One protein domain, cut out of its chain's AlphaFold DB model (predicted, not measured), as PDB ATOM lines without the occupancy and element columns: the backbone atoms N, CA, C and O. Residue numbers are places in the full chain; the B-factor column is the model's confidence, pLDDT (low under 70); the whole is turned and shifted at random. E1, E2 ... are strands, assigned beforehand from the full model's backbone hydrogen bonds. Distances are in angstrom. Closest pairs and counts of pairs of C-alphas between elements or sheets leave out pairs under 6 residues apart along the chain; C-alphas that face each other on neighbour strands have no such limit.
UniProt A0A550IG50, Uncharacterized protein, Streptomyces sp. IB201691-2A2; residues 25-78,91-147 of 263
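This is residues 25 to 78 and 91 to 147 of the 263 residues of an uncharacterized protein of Streptomyces sp. IB201691-2A2 (UniProt A0A550IG50). The domain is a sandwich of two strongly twisted sheets: the five strands E2, E1, E9, E6, E7 form one layer, and E3, E5, E4, E8 form the other, with strands of the two layers running nearly along the same line. The printed part has 111 residues with nine named strands, E1 to E9 along the chain, and no named helix; the class is all strand. The first sheet, in the order given, is antiparallel; the second is mixed, with E4 and E8 parallel. The whole is compact, with a radius of gyration of the C-alphas of 13.4 A, and spans 39 by 28 by 22 A.

The larger sheet runs E2, residues 33 to 38; E1, residues 25 to 30; E9, residues 141 to 146; E6, residues 111 to 115; and E7, residues 118 to 123. E2 and E7 are its edge strands. E1 and E9 are antiparallel at 172 degrees, with N 27 and O 143 within hydrogen-bond range at 2.8 A. E1 and E2 form a hairpin, with N 28 and O 36 at 2.9 A, and so do E6 and E7, with N 113 and O 121 at 2.9 A. E9 and E6 are antiparallel, with N 144 and O 114 at 2.8 A. The other sheet runs E3, residues 45 to 53; E5, residues 98 to 105; E4, residues 68 to 74; and E8, residues 127 to 131. N 51 and O 100 of E3 and E5 are 2.8 A apart, N 72 and O 101 of E4 and E5 2.8 A, and N 73 and O 130 of the parallel pair E4 and E8 2.8 A. In this sandwich, two sheets face to face, the facing parts are 10.0 A centre to centre and their best planes 16 degrees apart. Between the sheets, the closest C-alphas of E8 and E9 are those of Ile 130 and Leu 143, 8.0 A apart.

E1 begins at C-alpha 25, (47.622, 32.697, 29.052), and E9 ends at C-alpha 146, (48.910, 26.486, 27.217). E5 measures 22.6 A from first to last C-alpha, E3 22.0 A and E4 19.6 A. E3 begins at C-alpha 45, (52.315, 39.066, 27.309).

The C-alphas of Asp 95 and Ala 108, the two farthest apart, are 39.3 A apart. Residues 79 to 90 are not printed, and C-alphas 78 and 91 are 19.6 A apart across this cut. The link E3 to E4, residues 54 to 67, is long. Mean pLDDT of the printed part is 86.1; residues 31, 33, 77 to 78, 91 to 96 and 137 are under 70.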
ATOM      1  N   VAL A  25      48.194  31.370  29.296       96.50
ATOM      2  CA  VAL A  25      47.622  32.697  29.052       96.50
ATOM      3  C   VAL A  25      46.268  32.534  28.382       96.50
ATOM      4  O   VAL A  25      46.079  31.668  27.531       96.50
ATOM      5  N   ARG A  26      45.322  33.394  28.742       97.56
ATOM      6  CA  ARG A  26      43.999  33.464  28.140       97.56
ATOM      7  C   ARG A  26      43.698  34.889  27.707       97.56
ATOM      8  O   ARG A  26      43.812  35.810  28.511       97.56
ATOM      9  N   PHE A  27      43.254  35.022  26.466       97.06
ATOM     10  CA  PHE A  27      42.671  36.233  25.910       97.06
ATOM     11  C   PHE A  27      41.160  36.042  25.843       97.06
ATOM     12  O   PHE A  27      40.677  35.121  25.182       97.06
ATOM     13  N   GLU A  28      40.419  36.900  26.529       94.31
ATOM     14  CA  GLU A  28      38.973  37.008  26.374       94.31
ATOM     15  C   GLU A  28      38.666  38.276  25.588       94.31
ATOM     16  O   GLU A  28      39.174  39.355  25.899       94.31
ATOM     17  N   LEU A  29      37.884  38.123  24.522       87.06
ATOM     18  CA  LEU A  29      37.591  39.187  23.577       87.06
ATOM     19  C   LEU A  29      36.088  39.266  23.325       87.06
ATOM     20  O   LEU A  29      35.468  38.304  22.861       87.06
ATOM     21  N   GLY A  30      35.511  40.429  23.615       74.00
ATOM     22  CA  GLY A  30      34.163  40.768  23.181       74.00
ATOM     23  C   GLY A  30      34.140  41.248  21.719       74.00
ATOM     24  O   GLY A  30      35.143  41.740  21.200       74.00
ATOM     25  N   PRO A  31      32.982  41.197  21.039       64.69
ATOM     26  CA  PRO A  31      32.828  41.604  19.635       64.69
ATOM     27  C   PRO A  31      33.119  43.092  19.364       64.69
ATOM     28  O   PRO A  31      33.232  43.504  18.210       64.69
ATOM     29  N   ARG A  32      33.214  43.919  20.412       70.00
ATOM     30  CA  ARG A  32      33.336  45.388  20.339       70.00
ATOM     31  C   ARG A  32      34.596  45.914  21.041       70.00
ATOM     32  O   ARG A  32      34.609  47.042  21.526       70.00
ATOM     33  N   GLY A  33      35.625  45.074  21.140       68.00
ATOM     34  CA  GLY A  33      36.801  45.332  21.967       68.00
ATOM     35  C   GLY A  33      36.599  44.880  23.417       68.00
ATOM     36  O   GLY A  33      35.695  44.097  23.711       68.00
ATOM     37  N   GLY A  34      37.465  45.348  24.319       79.56
ATOM     38  CA  GLY A  34      37.492  44.896  25.717       79.56
ATOM     39  C   GLY A  34      38.323  43.629  25.907       79.56
ATOM     40  O   GLY A  34      37.836  42.636  26.437       79.56
ATOM     41  N   ILE A  35      39.569  43.663  25.431       89.75
ATOM     42  CA  ILE A  35      40.496  42.534  25.522       89.75
ATOM     43  C   ILE A  35      40.930  42.362  26.974       89.75
ATOM     44  O   ILE A  35      41.527  43.268  27.550       89.75
ATOM     45  N   GLN A  36      40.654  41.199  27.550       93.69
ATOM     46  CA  GLN A  36      41.124  40.824  28.879       93.69
ATOM     47  C   GLN A  36      42.199  39.752  28.742       93.69
ATOM     48  O   GLN A  36      41.983  38.724  28.098       93.69
ATOM     49  N   VAL A  37      43.355  39.986  29.361       96.31
ATOM     50  CA  VAL A  37      44.460  39.023  29.405       96.31
ATOM     51  C   VAL A  37      44.572  38.476  30.821       96.31
ATOM     52  O   VAL A  37      44.696  39.225  31.788       96.31
ATOM     53  N   SER A  38      44.515  37.157  30.958       96.50
ATOM     54  CA  SER A  38      44.558  36.460  32.246       96.50
ATOM     55  C   SER A  38      45.384  35.176  32.158       96.50
ATOM     56  O   SER A  38      45.845  34.794  31.084       96.50
ATOM     57  N   GLY A  39      45.585  34.501  33.292       93.44
ATOM     58  CA  GLY A  39      46.371  33.268  33.386       93.44
ATOM     59  C   GLY A  39      47.690  33.453  34.134       93.44
ATOM     60  O   GLY A  39      48.131  34.574  34.381       93.44
ATOM     61  N   ALA A  40      48.297  32.329  34.512       91.06
ATOM     62  CA  ALA A  40      49.510  32.290  35.326       91.06
ATOM     63  C   ALA A  40      50.728  32.926  34.632       91.06
ATOM     64  O   ALA A  40      51.604  33.448  35.307       91.06
ATOM     65  N   SER A  41      50.756  32.954  33.296       92.88
ATOM     66  CA  SER A  41      51.841  33.566  32.518       92.88
ATOM     67  C   SER A  41      51.425  34.866  31.829       92.88
ATOM     68  O   SER A  41      52.005  35.236  30.812       92.88
ATOM     69  N   ARG A  42      50.416  35.581  32.352       92.00
ATOM     70  CA  ARG A  42      49.954  36.857  31.766       92.00
ATOM     71  C   ARG A  42      51.064  37.904  31.637       92.00
ATOM     72  O   ARG A  42      51.019  38.711  30.720       92.00
ATOM     73  N   GLU A  43      52.054  37.882  32.527       92.06
ATOM     74  CA  GLU A  43      53.181  38.827  32.518       92.06
ATOM     75  C   GLU A  43      54.142  38.578  31.347       92.06
ATOM     76  O   GLU A  43      54.855  39.483  30.929       92.06
ATOM     77  N   ALA A  44      54.092  37.390  30.733       91.62
ATOM     78  CA  ALA A  44      54.820  37.085  29.503       91.62
ATOM     79  C   ALA A  44      54.196  37.737  28.250       91.62
ATOM     80  O   ALA A  44      54.721  37.586  27.141       91.62
ATOM     81  N   VAL A  45      53.061  38.429  28.397       95.69
ATOM     82  CA  VAL A  45      52.315  39.066  27.309       95.69
ATOM     83  C   VAL A  45      52.620  40.560  27.276       95.69
ATOM     84  O   VAL A  45      52.289  41.292  28.203       95.69
ATOM     85  N   ALA A  46      53.179  41.028  26.163       96.38
ATOM     86  CA  ALA A  46      53.381  42.447  25.899       96.38
ATOM     87  C   ALA A  46      52.415  42.920  24.806       96.38
ATOM     88  O   ALA A  46      52.338  42.309  23.740       96.38
ATOM     89  N   ALA A  47      51.682  44.006  25.052       95.75
ATOM     90  CA  ALA A  47      50.872  44.645  24.019       95.75
ATOM     91  C   ALA A  47      51.782  45.304  22.971       95.75
ATOM     92  O   ALA A  47      52.727  46.006  23.326       95.75
ATOM     93  N   VAL A  48      51.490  45.080  21.690       95.06
ATOM     94  CA  VAL A  48      52.219  45.691  20.564       95.06
ATOM     95  C   VAL A  48      51.534  46.978  20.125       95.06
ATOM     96  O   VAL A  48      52.192  47.975  19.852       95.06
ATOM     97  N   GLY A  49      50.203  46.959  20.071       92.56
ATOM     98  CA  GLY A  49      49.399  48.089  19.624       92.56
ATOM     99  C   GLY A  49      48.120  47.648  18.928       92.56
ATOM    100  O   GLY A  49      47.850  46.454  18.780       92.56
ATOM    101  N   ALA A  50      47.336  48.634  18.503       92.81
ATOM    102  CA  ALA A  50      46.103  48.442  17.759       92.81
ATOM    103  C   ALA A  50      46.151  49.250  16.461       92.81
ATOM    104  O   ALA A  50      46.477  50.437  16.480       92.81
ATOM    105  N   HIS A  51      45.812  48.614  15.341       92.69
ATOM    106  CA  HIS A  51      45.834  49.238  14.022       92.69
ATOM    107  C   HIS A  51      44.507  49.036  13.285       92.69
ATOM    108  O   HIS A  51      43.902  47.965  13.367       92.69
ATOM    109  N   PRO A  52      44.046  50.044  12.527       89.12
ATOM    110  CA  PRO A  52      42.922  49.876  11.619       89.12
ATOM    111  C   PRO A  52      43.219  48.809  10.552       89.12
ATOM    112  O   PRO A  52      44.276  48.825   9.923       89.12
ATOM    113  N   ALA A  53      42.251  47.928  10.304       86.12
ATOM    114  CA  ALA A  53      42.296  46.834   9.334       86.12
ATOM    115  C   ALA A  53      41.213  47.032   8.250       86.12
ATOM    116  O   ALA A  53      40.152  46.389   8.273       86.12
ATOM    117  N   PRO A  54      41.411  47.983   7.314       81.19
ATOM    118  CA  PRO A  54      40.399  48.335   6.326       81.19
ATOM    119  C   PRO A  54      40.221  47.233   5.278       81.19
ATOM    120  O   PRO A  54      41.179  46.595   4.829       81.19
ATOM    121  N   MET A  55      38.980  47.050   4.821       74.62
ATOM    122  CA  MET A  55      38.639  46.172   3.691       74.62
ATOM    123  C   MET A  55      39.146  44.727   3.837       74.62
ATOM    124  O   MET A  55      39.573  44.109   2.857       74.62
ATOM    125  N   GLY A  56      39.148  44.196   5.062       76.06
ATOM    126  CA  GLY A  56      39.569  42.820   5.319       76.06
ATOM    127  C   GLY A  56      41.070  42.564   5.219       76.06
ATOM    128  O   GLY A  56      41.458  41.399   5.230       76.06
ATOM    129  N   ARG A  57      41.898  43.607   5.095       84.88
ATOM    130  CA  ARG A  57      43.355  43.468   5.076       84.88
ATOM    131  C   ARG A  57      43.893  43.319   6.496       84.88
ATOM    132  O   ARG A  57      43.573  44.149   7.342       84.88
ATOM    133  N   ALA A  58      44.726  42.309   6.704       88.31
ATOM    134  CA  ALA A  58      45.501  42.137   7.918       88.31
ATOM    135  C   ALA A  58      46.639  43.159   7.980       88.31
ATOM    136  O   ALA A  58      47.283  43.466   6.968       88.31
ATOM    137  N   HIS A  59      46.894  43.670   9.178       90.75
ATOM    138  CA  HIS A  59      48.046  44.500   9.474       90.75
ATOM    139  C   HIS A  59      49.290  43.622   9.674       90.75
ATOM    140  O   HIS A  59      49.254  42.562  10.309       90.75
ATOM    141  N   ALA A  60      50.410  44.070   9.109       90.00
ATOM    142  CA  ALA A  60      51.702  43.420   9.271       90.00
ATOM    143  C   ALA A  60      52.388  43.982  10.522       90.00
ATOM    144  O   ALA A  60      53.058  45.005  10.458       90.00
ATOM    145  N   PHE A  61      52.175  43.323  11.659       91.94
ATOM    146  CA  PHE A  61      52.882  43.639  12.897       91.94
ATOM    147  C   PHE A  61      54.309  43.097  12.862       91.94
ATOM    148  O   PHE A  61      54.532  41.956  12.442       91.94
ATOM    149  N   ASP A  62      55.246  43.876  13.397       89.69
ATOM    150  CA  ASP A  62      56.599  43.400  13.644       89.69
ATOM    151  C   ASP A  62      56.578  42.282  14.688       89.69
ATOM    152  O   ASP A  62      56.012  42.410  15.780       89.69
ATOM    153  N   ARG A  63      57.211  41.161  14.347       89.19
ATOM    154  CA  ARG A  63      57.326  40.000  15.224       89.19
ATOM    155  C   ARG A  63      58.800  39.669  15.426       89.19
ATOM    156  O   ARG A  63      59.405  39.088  14.527       89.19
ATOM    157  N   PRO A  64      59.371  40.005  16.593       87.25
ATOM    158  CA  PRO A  64      60.719  39.594  16.940       87.25
ATOM    159  C   PRO A  64      60.868  38.072  16.908       87.25
ATOM    160  O   PRO A  64      59.947  37.328  17.276       87.25
ATOM    161  N   ASP A  65      62.056  37.615  16.520       80.62
ATOM    162  CA  ASP A  65      62.400  36.200  16.553       80.62
ATOM    163  C   ASP A  65      62.185  35.614  17.952       80.62
ATOM    164  O   ASP A  65      62.423  36.246  18.979       80.62
ATOM    165  N   GLY A  66      61.708  34.371  17.998       80.25
ATOM    166  CA  GLY A  66      61.463  33.681  19.263       80.25
ATOM    167  C   GLY A  66      60.093  33.946  19.892       80.25
ATOM    168  O   GLY A  66      59.671  33.134  20.712       80.25
ATOM    169  N   ARG A  67      59.357  34.985  19.474       88.81
ATOM    170  CA  ARG A  67      58.055  35.342  20.064       88.81
ATOM    171  C   ARG A  67      56.873  34.809  19.254       88.81
ATOM    172  O   ARG A  67      56.917  34.714  18.021       88.81
ATOM    173  N   LEU A  68      55.803  34.466  19.968       92.19
ATOM    174  CA  LEU A  68      54.492  34.214  19.378       92.19
ATOM    175  C   LEU A  68      53.747  35.543  19.235       92.19
ATOM    176  O   LEU A  68      53.691  36.314  20.192       92.19
ATOM    177  N   LEU A  69      53.149  35.790  18.072       95.44
ATOM    178  CA  LEU A  69      52.287  36.946  17.847       95.44
ATOM    179  C   LEU A  69      50.817  36.518  17.900       95.44
ATOM    180  O   LEU A  69      50.381  35.648  17.149       95.44
ATOM    181  N   VAL A  70      50.042  37.144  18.776       97.00
ATOM    182  CA  VAL A  70      48.586  36.996  18.846       97.00
ATOM    183  C   VAL A  70      47.968  38.263  18.280       97.00
ATOM    184  O   VAL A  70      48.254  39.347  18.776       97.00
ATOM    185  N   VAL A  71      47.117  38.138  17.266       96.38
ATOM    186  CA  VAL A  71      46.401  39.261  16.649       96.38
ATOM    187  C   VAL A  71      44.904  39.030  16.793       96.38
ATOM    188  O   VAL A  71      44.376  37.990  16.400       96.38
ATOM    189  N   LEU A  72      44.221  40.006  17.371       94.62
ATOM    190  CA  LEU A  72      42.809  39.939  17.716       94.62
ATOM    191  C   LEU A  72      42.058  41.012  16.931       94.62
ATOM    192  O   LEU A  72      42.270  42.206  17.142       94.62
ATOM    193  N   ARG A  73      41.188  40.587  16.017       91.94
ATOM    194  CA  ARG A  73      40.401  41.463  15.153       91.94
ATOM    195  C   ARG A  73      38.996  41.659  15.711       91.94
ATOM    196  O   ARG A  73      38.251  40.697  15.890       91.94
ATOM    197  N   HIS A  74      38.619  42.911  15.940       88.06
ATOM    198  CA  HIS A  74      37.346  43.305  16.546       88.06
ATOM    199  C   HIS A  74      36.841  44.640  15.976       88.06
ATOM    200  O   HIS A  74      37.537  45.322  15.225       88.06
ATOM    201  N   TRP A  75      35.619  45.043  16.328       84.62
ATOM    202  CA  TRP A  75      35.132  46.386  16.005       84.62
ATOM    203  C   TRP A  75      35.718  47.447  16.954       84.62
ATOM    204  O   TRP A  75      35.888  47.146  18.140       84.62
ATOM    205  N   PRO A  76      36.011  48.674  16.474       75.06
ATOM    206  CA  PRO A  76      36.363  49.793  17.343       75.06
ATOM    207  C   PRO A  76      35.145  50.199  18.195       75.06
ATOM    208  O   PRO A  76      34.120  50.589  17.647       75.06
ATOM    209  N   GLU A  77      35.289  50.078  19.516       67.44
ATOM    210  CA  GLU A  77      34.399  50.533  20.602       67.44
ATOM    211  C   GLU A  77      32.908  50.095  20.650       67.44
ATOM    212  O   GLU A  77      32.283  49.714  19.652       67.44
ATOM    213  N   PRO A  78      32.286  50.146  21.855       58.09
ATOM    214  CA  PRO A  78      30.903  49.756  22.084       58.09
ATOM    215  C   PRO A  78      29.942  50.934  21.871       58.09
ATOM    216  O   PRO A  78      29.224  51.319  22.787       58.09
ATOM    217  N   LEU A  91      27.945  38.537   6.524       49.31
ATOM    218  CA  LEU A  91      29.325  38.085   6.404       49.31
ATOM    219  C   LEU A  91      30.191  39.199   5.770       49.31
ATOM    220  O   LEU A  91      29.662  39.999   4.993       49.31
ATOM    221  N   PRO A  92      31.495  39.256   6.098       52.94
ATOM    222  CA  PRO A  92      32.426  40.256   5.580       52.94
ATOM    223  C   PRO A  92      32.487  40.299   4.036       52.94
ATOM    224  O   PRO A  92      32.052  39.357   3.374       52.94
ATOM    225  N   PRO A  93      33.085  41.351   3.445       48.22
ATOM    226  CA  PRO A  93      33.745  42.473   4.095       48.22
ATOM    227  C   PRO A  93      32.796  43.650   4.286       48.22
ATOM    228  O   PRO A  93      32.073  44.077   3.396       48.22
ATOM    229  N   PHE A  94      32.842  44.211   5.481       51.53
ATOM    230  CA  PHE A  94      32.138  45.439   5.784       51.53
ATOM    231  C   PHE A  94      32.923  46.621   5.195       51.53
ATOM    232  O   PHE A  94      34.154  46.638   5.256       51.53
ATOM    233  N   ASP A  95      32.219  47.636   4.692       52.00
ATOM    234  CA  ASP A  95      32.799  48.963   4.416       52.00
ATOM    235  C   ASP A  95      33.354  49.629   5.698       52.00
ATOM    236  O   ASP A  95      34.078  50.621   5.635       52.00
ATOM    237  N   GLU A  96      33.029  49.077   6.871       63.75
ATOM    238  CA  GLU A  96      33.527  49.502   8.175       63.75
ATOM    239  C   GLU A  96      34.940  48.962   8.449       63.75
ATOM    240  O   GLU A  96      35.254  47.786   8.242       63.75
ATOM    241  N   THR A  97      35.799  49.833   8.974       78.62
ATOM    242  CA  THR A  97      37.178  49.495   9.330       78.62
ATOM    243  C   THR A  97      37.212  48.781  10.679       78.62
ATOM    244  O   THR A  97      36.965  49.389  11.721       78.62
ATOM    245  N   ALA A  98      37.518  47.481  10.662       85.62
ATOM    246  CA  ALA A  98      37.826  46.726  11.876       85.62
ATOM    247  C   ALA A  98      39.148  47.213  12.493       85.62
ATOM    248  O   ALA A  98      39.930  47.908  11.844       85.62
ATOM    249  N   VAL A  99      39.413  46.823  13.733       89.81
ATOM    250  CA  VAL A  99      40.688  47.045  14.418       89.81
ATOM    251  C   VAL A  99      41.341  45.697  14.676       89.81
ATOM    252  O   VAL A  99      40.676  44.759  15.109       89.81
ATOM    253  N   GLU A 100      42.639  45.606  14.411       93.56
ATOM    254  CA  GLU A 100      43.489  44.507  14.850       93.56
ATOM    255  C   GLU A 100      44.341  44.972  16.025       93.56
ATOM    256  O   GLU A 100      45.104  45.927  15.896       93.56
ATOM    257  N   THR A 101      44.217  44.296  17.162       94.50
ATOM    258  CA  THR A 101      45.043  44.526  18.351       94.50
ATOM    259  C   THR A 101      45.981  43.347  18.544       94.50
ATOM    260  O   THR A 101      45.527  42.200  18.569       94.50
ATOM    261  N   ALA A 102      47.280  43.609  18.680       96.69
ATOM    262  CA  ALA A 102      48.294  42.566  18.732       96.69
ATOM    263  C   ALA A 102      49.066  42.506  20.053       96.69
ATOM    264  O   ALA A 102      49.282  43.515  20.730       96.69
ATOM    265  N   PHE A 103      49.524  41.298  20.377       97.19
ATOM    266  CA  PHE A 103      50.288  40.967  21.573       97.19
ATOM    267  C   PHE A 103      51.448  40.027  21.234       97.19
ATOM    268  O   PHE A 103      51.271  39.054  20.500       97.19
ATOM    269  N   LEU A 104      52.619  40.275  21.819       96.56
ATOM    270  CA  LEU A 104      53.760  39.365  21.789       96.56
ATOM    271  C   LEU A 104      53.781  38.527  23.059       96.56
ATOM    272  O   LEU A 104      53.929  39.057  24.160       96.56
ATOM    273  N   VAL A 105      53.721  37.211  22.903       94.31
ATOM    274  CA  VAL A 105      53.755  36.265  24.020       94.31
ATOM    275  C   VAL A 105      55.117  35.590  24.061       94.31
ATOM    276  O   VAL A 105      55.558  35.012  23.061       94.31
ATOM    277  N   ASP A 106      55.792  35.686  25.207       92.06
ATOM    278  CA  ASP A 106      56.955  34.850  25.483       92.06
ATOM    279  C   ASP A 106      56.495  33.475  25.928       92.06
ATOM    280  O   ASP A 106      56.017  33.291  27.045       92.06
ATOM    281  N   THR A 107      56.582  32.503  25.033       85.44
ATOM    282  CA  THR A 107      56.172  31.142  25.360       85.44
ATOM    283  C   THR A 107      57.345  30.260  25.763       85.44
ATOM    284  O   THR A 107      57.102  29.122  26.164       85.44
ATOM    285  N   ALA A 108      58.593  30.737  25.612       80.75
ATOM    286  CA  ALA A 108      59.861  29.990  25.640       80.75
ATOM    287  C   ALA A 108      59.961  28.798  24.650       80.75
ATOM    288  O   ALA A 108      61.023  28.511  24.092       80.75
ATOM    289  N   ASN A 109      58.862  28.089  24.392       80.94
ATOM    290  CA  ASN A 109      58.768  26.891  23.572       80.94
ATOM    291  C   ASN A 109      57.358  26.749  22.950       80.94
ATOM    292  O   ASN A 109      56.630  27.730  22.790       80.94
ATOM    293  N   TRP A 110      56.995  25.529  22.547       84.94
ATOM    294  CA  TRP A 110      55.693  25.167  21.994       84.94
ATOM    295  C   TRP A 110      54.536  25.377  22.972       84.94
ATOM    296  O   TRP A 110      54.609  24.983  24.138       84.94
ATOM    297  N   VAL A 111      53.424  25.882  22.441       88.62
ATOM    298  CA  VAL A 111      52.143  26.017  23.147       88.62
ATOM    299  C   VAL A 111      51.005  25.418  22.338       88.62
ATOM    300  O   VAL A 111      51.057  25.404  21.107       88.62
ATOM    301  N   ARG A 112      49.959  24.945  23.019       90.25
ATOM    302  CA  ARG A 112      48.678  24.631  22.377       90.25
ATOM    303  C   ARG A 112      47.835  25.888  22.323       90.25
ATOM    304  O   ARG A 112      47.704  26.551  23.352       90.25
ATOM    305  N   ALA A 113      47.266  26.185  21.162       93.06
ATOM    306  CA  ALA A 113      46.191  27.153  21.047       93.06
ATOM    307  C   ALA A 113      44.840  26.440  21.055       93.06
ATOM    308  O   ALA A 113      44.613  25.513  20.274       93.06
ATOM    309  N   ASP A 114      43.939  26.926  21.898       95.19
ATOM    310  CA  ASP A 114      42.561  26.474  22.005       95.19
ATOM    311  C   ASP A 114      41.633  27.686  21.845       95.19
ATOM    312  O   ASP A 114      41.839  28.714  22.495       95.19
ATOM    313  N   LEU A 115      40.606  27.575  21.005       95.75
ATOM    314  CA  LEU A 115      39.575  28.594  20.810       95.75
ATOM    315  C   LEU A 115      38.256  28.086  21.380       95.75
ATOM    316  O   LEU A 115      37.780  27.023  20.993       95.75
ATOM    317  N   ASP A 116      37.708  28.820  22.342       94.81
ATOM    318  CA  ASP A 116      36.476  28.485  23.065       94.81
ATOM    319  C   ASP A 116      36.473  27.070  23.662       94.81
ATOM    320  O   ASP A 116      35.444  26.420  23.788       94.81
ATOM    321  N   GLY A 117      37.654  26.601  24.081       93.56
ATOM    322  CA  GLY A 117      37.842  25.272  24.671       93.56
ATOM    323  C   GLY A 117      38.119  24.159  23.660       93.56
ATOM    324  O   GLY A 117      38.299  23.013  24.071       93.56
ATOM    325  N   HIS A 118      38.206  24.479  22.368       94.19
ATOM    326  CA  HIS A 118      38.503  23.517  21.313       94.19
ATOM    327  C   HIS A 118      39.916  23.700  20.746       94.19
ATOM    328  O   HIS A 118      40.321  24.830  20.465       94.19
ATOM    329  N   PRO A 119      40.679  22.613  20.539       90.56
ATOM    330  CA  PRO A 119      42.057  22.704  20.071       90.56
ATOM    331  C   PRO A 119      42.125  23.203  18.623       90.56
ATOM    332  O   PRO A 119      41.437  22.689  17.745       90.56
ATOM    333  N   LEU A 120      43.009  24.170  18.369       90.56
ATOM    334  CA  LEU A 120      43.298  24.682  17.030       90.56
ATOM    335  C   LEU A 120      44.528  24.009  16.431       90.56
ATOM    336  O   LEU A 120      44.455  23.285  15.442       90.56
ATOM    337  N   GLN A 121      45.680  24.306  17.025       87.12
ATOM    338  CA  GLN A 121      46.990  23.864  16.578       87.12
ATOM    339  C   GLN A 121      48.028  24.089  17.676       87.12
ATOM    340  O   GLN A 121      47.830  24.862  18.617       87.12
ATOM    341  N   TRP A 122      49.165  23.429  17.517       87.12
ATOM    342  CA  TRP A 122      50.380  23.773  18.238       87.12
ATOM    343  C   TRP A 122      51.031  24.994  17.588       87.12
ATOM    344  O   TRP A 122      50.950  25.173  16.377       87.12
ATOM    345  N   LEU A 123      51.677  25.839  18.382       86.56
ATOM    346  CA  LEU A 123      52.348  27.040  17.898       86.56
ATOM    347  C   LEU A 123      53.735  27.143  18.517       86.56
ATOM    348  O   LEU A 123      53.916  26.901  19.711       86.56
ATOM    349  N   ARG A 124      54.707  27.553  17.707       83.06
ATOM    350  CA  ARG A 124      56.028  27.978  18.164       83.06
ATOM    351  C   ARG A 124      56.534  29.026  17.205       83.06
ATOM    352  O   ARG A 124      56.718  28.722  16.032       83.06
ATOM    353  N   ARG A 125      56.809  30.226  17.725       81.81
ATOM    354  CA  ARG A 125      57.325  31.334  16.912       81.81
ATOM    355  C   ARG A 125      56.463  31.524  15.655       81.81
ATOM    356  O   ARG A 125      57.002  31.583  14.552       81.81
ATOM    357  N   ASP A 126      55.151  31.611  15.834       86.88
ATOM    358  CA  ASP A 126      54.168  31.764  14.757       86.88
ATOM    359  C   ASP A 126      53.241  32.960  15.047       86.88
ATOM    360  O   ASP A 126      53.369  33.622  16.084       86.88
ATOM    361  N   THR A 127      52.312  33.231  14.139       90.88
ATOM    362  CA  THR A 127      51.232  34.197  14.319       90.88
ATOM    363  C   THR A 127      49.897  33.466  14.380       90.88
ATOM    364  O   THR A 127      49.582  32.654  13.515       90.88
ATOM    365  N   ILE A 128      49.076  33.786  15.378       93.81
ATOM    366  CA  ILE A 128      47.677  33.363  15.426       93.81
ATOM    367  C   ILE A 128      46.764  34.583  15.332       93.81
ATOM    368  O   ILE A 128      46.915  35.548  16.081       93.81
ATOM    369  N   ARG A 129      45.805  34.527  14.404       95.12
ATOM    370  CA  ARG A 129      44.800  35.568  14.168       95.12
ATOM    371  C   ARG A 129      43.422  35.074  14.580       95.12
ATOM    372  O   ARG A 129      42.994  34.033  14.089       95.12
ATOM    373  N   ILE A 130      42.729  35.821  15.433       94.44
ATOM    374  CA  ILE A 130      41.342  35.549  15.829       94.44
ATOM    375  C   ILE A 130      40.452  36.701  15.366       94.44
ATOM    376  O   ILE A 130      40.743  37.855  15.667       94.44
ATOM    377  N   ASP A 131      39.364  36.395  14.667       91.19
ATOM    378  CA  ASP A 131      38.368  37.355  14.200       91.19
ATOM    379  C   ASP A 131      37.053  37.186  14.963       91.19
ATOM    380  O   ASP A 131      36.384  36.155  14.875       91.19
ATOM    381  N   THR A 132      36.668  38.229  15.698       87.62
ATOM    382  CA  THR A 132      35.417  38.277  16.460       87.62
ATOM    383  C   THR A 132      34.420  39.282  15.894       87.62
ATOM    384  O   THR A 132      33.421  39.590  16.540       87.62
ATOM    385  N   THR A 133      34.656  39.815  14.693       82.25
ATOM    386  CA  THR A 133      33.786  40.837  14.083       82.25
ATOM    387  C   THR A 133      32.381  40.325  13.753       82.25
ATOM    388  O   THR A 133      31.455  41.127  13.641       82.25
ATOM    389  N   ASN A 134      32.210  39.002  13.657       77.69
ATOM    390  CA  ASN A 134      30.931  38.327  13.404       77.69
ATOM    391  C   ASN A 134      30.288  37.719  14.663       77.69
ATOM    392  O   ASN A 134      29.239  37.088  14.565       77.69
ATOM    393  N   VAL A 135      30.912  37.875  15.834       75.94
ATOM    394  CA  VAL A 135      30.399  37.330  17.098       75.94
ATOM    395  C   VAL A 135      29.198  38.159  17.561       75.94
ATOM    396  O   VAL A 135      29.201  39.391  17.464       75.94
ATOM    397  N   ALA A 136      28.147  37.489  18.042       72.19
ATOM    398  CA  ALA A 136      26.929  38.159  18.477       72.19
ATOM    399  C   ALA A 136      27.200  39.082  19.673       72.19
ATOM    400  O   ALA A 136      28.107  38.871  20.476       72.19
ATOM    401  N   THR A 137      26.398  40.139  19.806       69.38
ATOM    402  CA  THR A 137      26.538  41.054  20.948       69.38
ATOM    403  C   THR A 137      26.225  40.310  22.247       69.38
ATOM    404  O   THR A 137      25.132  39.775  22.381       69.38
ATOM    405  N   GLY A 138      27.163  40.323  23.197       71.44
ATOM    406  CA  GLY A 138      27.050  39.608  24.476       71.44
ATOM    407  C   GLY A 138      27.841  38.298  24.517       71.44
ATOM    408  O   GLY A 138      28.220  37.862  25.601       71.44
ATOM    409  N   ASP A 139      28.182  37.735  23.358       80.38
ATOM    410  CA  ASP A 139      29.050  36.564  23.289       80.38
ATOM    411  C   ASP A 139      30.513  36.976  23.461       80.38
ATOM    412  O   ASP A 139      30.966  37.996  22.945       80.38
ATOM    413  N   THR A 140      31.272  36.157  24.182       86.94
ATOM    414  CA  THR A 140      32.722  36.321  24.333       86.94
ATOM    415  C   THR A 140      33.426  35.217  23.562       86.94
ATOM    416  O   THR A 140      32.923  34.099  23.469       86.94
ATOM    417  N   THR A 141      34.578  35.542  22.985       91.56
ATOM    418  CA  THR A 141      35.497  34.564  22.398       91.56
ATOM    419  C   THR A 141      36.710  34.423  23.297       91.56
ATOM    420  O   THR A 141      37.244  35.420  23.784       91.56
ATOM    421  N   ARG A 142      37.150  33.189  23.519       95.81
ATOM    422  CA  ARG A 142      38.254  32.862  24.416       95.81
ATOM    423  C   ARG A 142      39.358  32.131  23.665       95.81
ATOM    424  O   ARG A 142      39.218  30.952  23.356       95.81
ATOM    425  N   LEU A 143      40.495  32.790  23.466       97.19
ATOM    426  CA  LEU A 143      41.732  32.134  23.041       97.19
ATOM    427  C   LEU A 143      42.544  31.748  24.282       97.19
ATOM    428  O   LEU A 143      42.860  32.599  25.108       97.19
ATOM    429  N   THR A 144      42.909  30.476  24.410       97.12
ATOM    430  CA  THR A 144      43.804  29.982  25.466       97.12
ATOM    431  C   THR A 144      45.089  29.449  24.847       97.12
ATOM    432  O   THR A 144      45.047  28.660  23.909       97.12
ATOM    433  N   LEU A 145      46.228  29.876  25.388       95.00
ATOM    434  CA  LEU A 145      47.559  29.369  25.075       95.00
ATOM    435  C   LEU A 145      48.080  28.601  26.284       95.00
ATOM    436  O   LEU A 145      48.113  29.160  27.380       95.00
ATOM    437  N   SER A 146      48.488  27.346  26.104       91.69
ATOM    438  CA  SER A 146      48.910  26.486  27.217       91.69
ATOM    439  C   SER A 146      50.201  25.709  26.948       91.69
ATOM    440  O   SER A 146      50.435  25.190  25.854       91.69
ATOM    441  N   ALA A 147      51.029  25.601  27.980       81.06
ATOM    442  CA  ALA A 147      52.321  24.933  28.019       81.06
ATOM    443  C   ALA A 147      52.475  24.049  29.266       81.06
ATOM    444  O   ALA A 147      51.667  24.135  30.190       81.06
TER     445      ALA A 147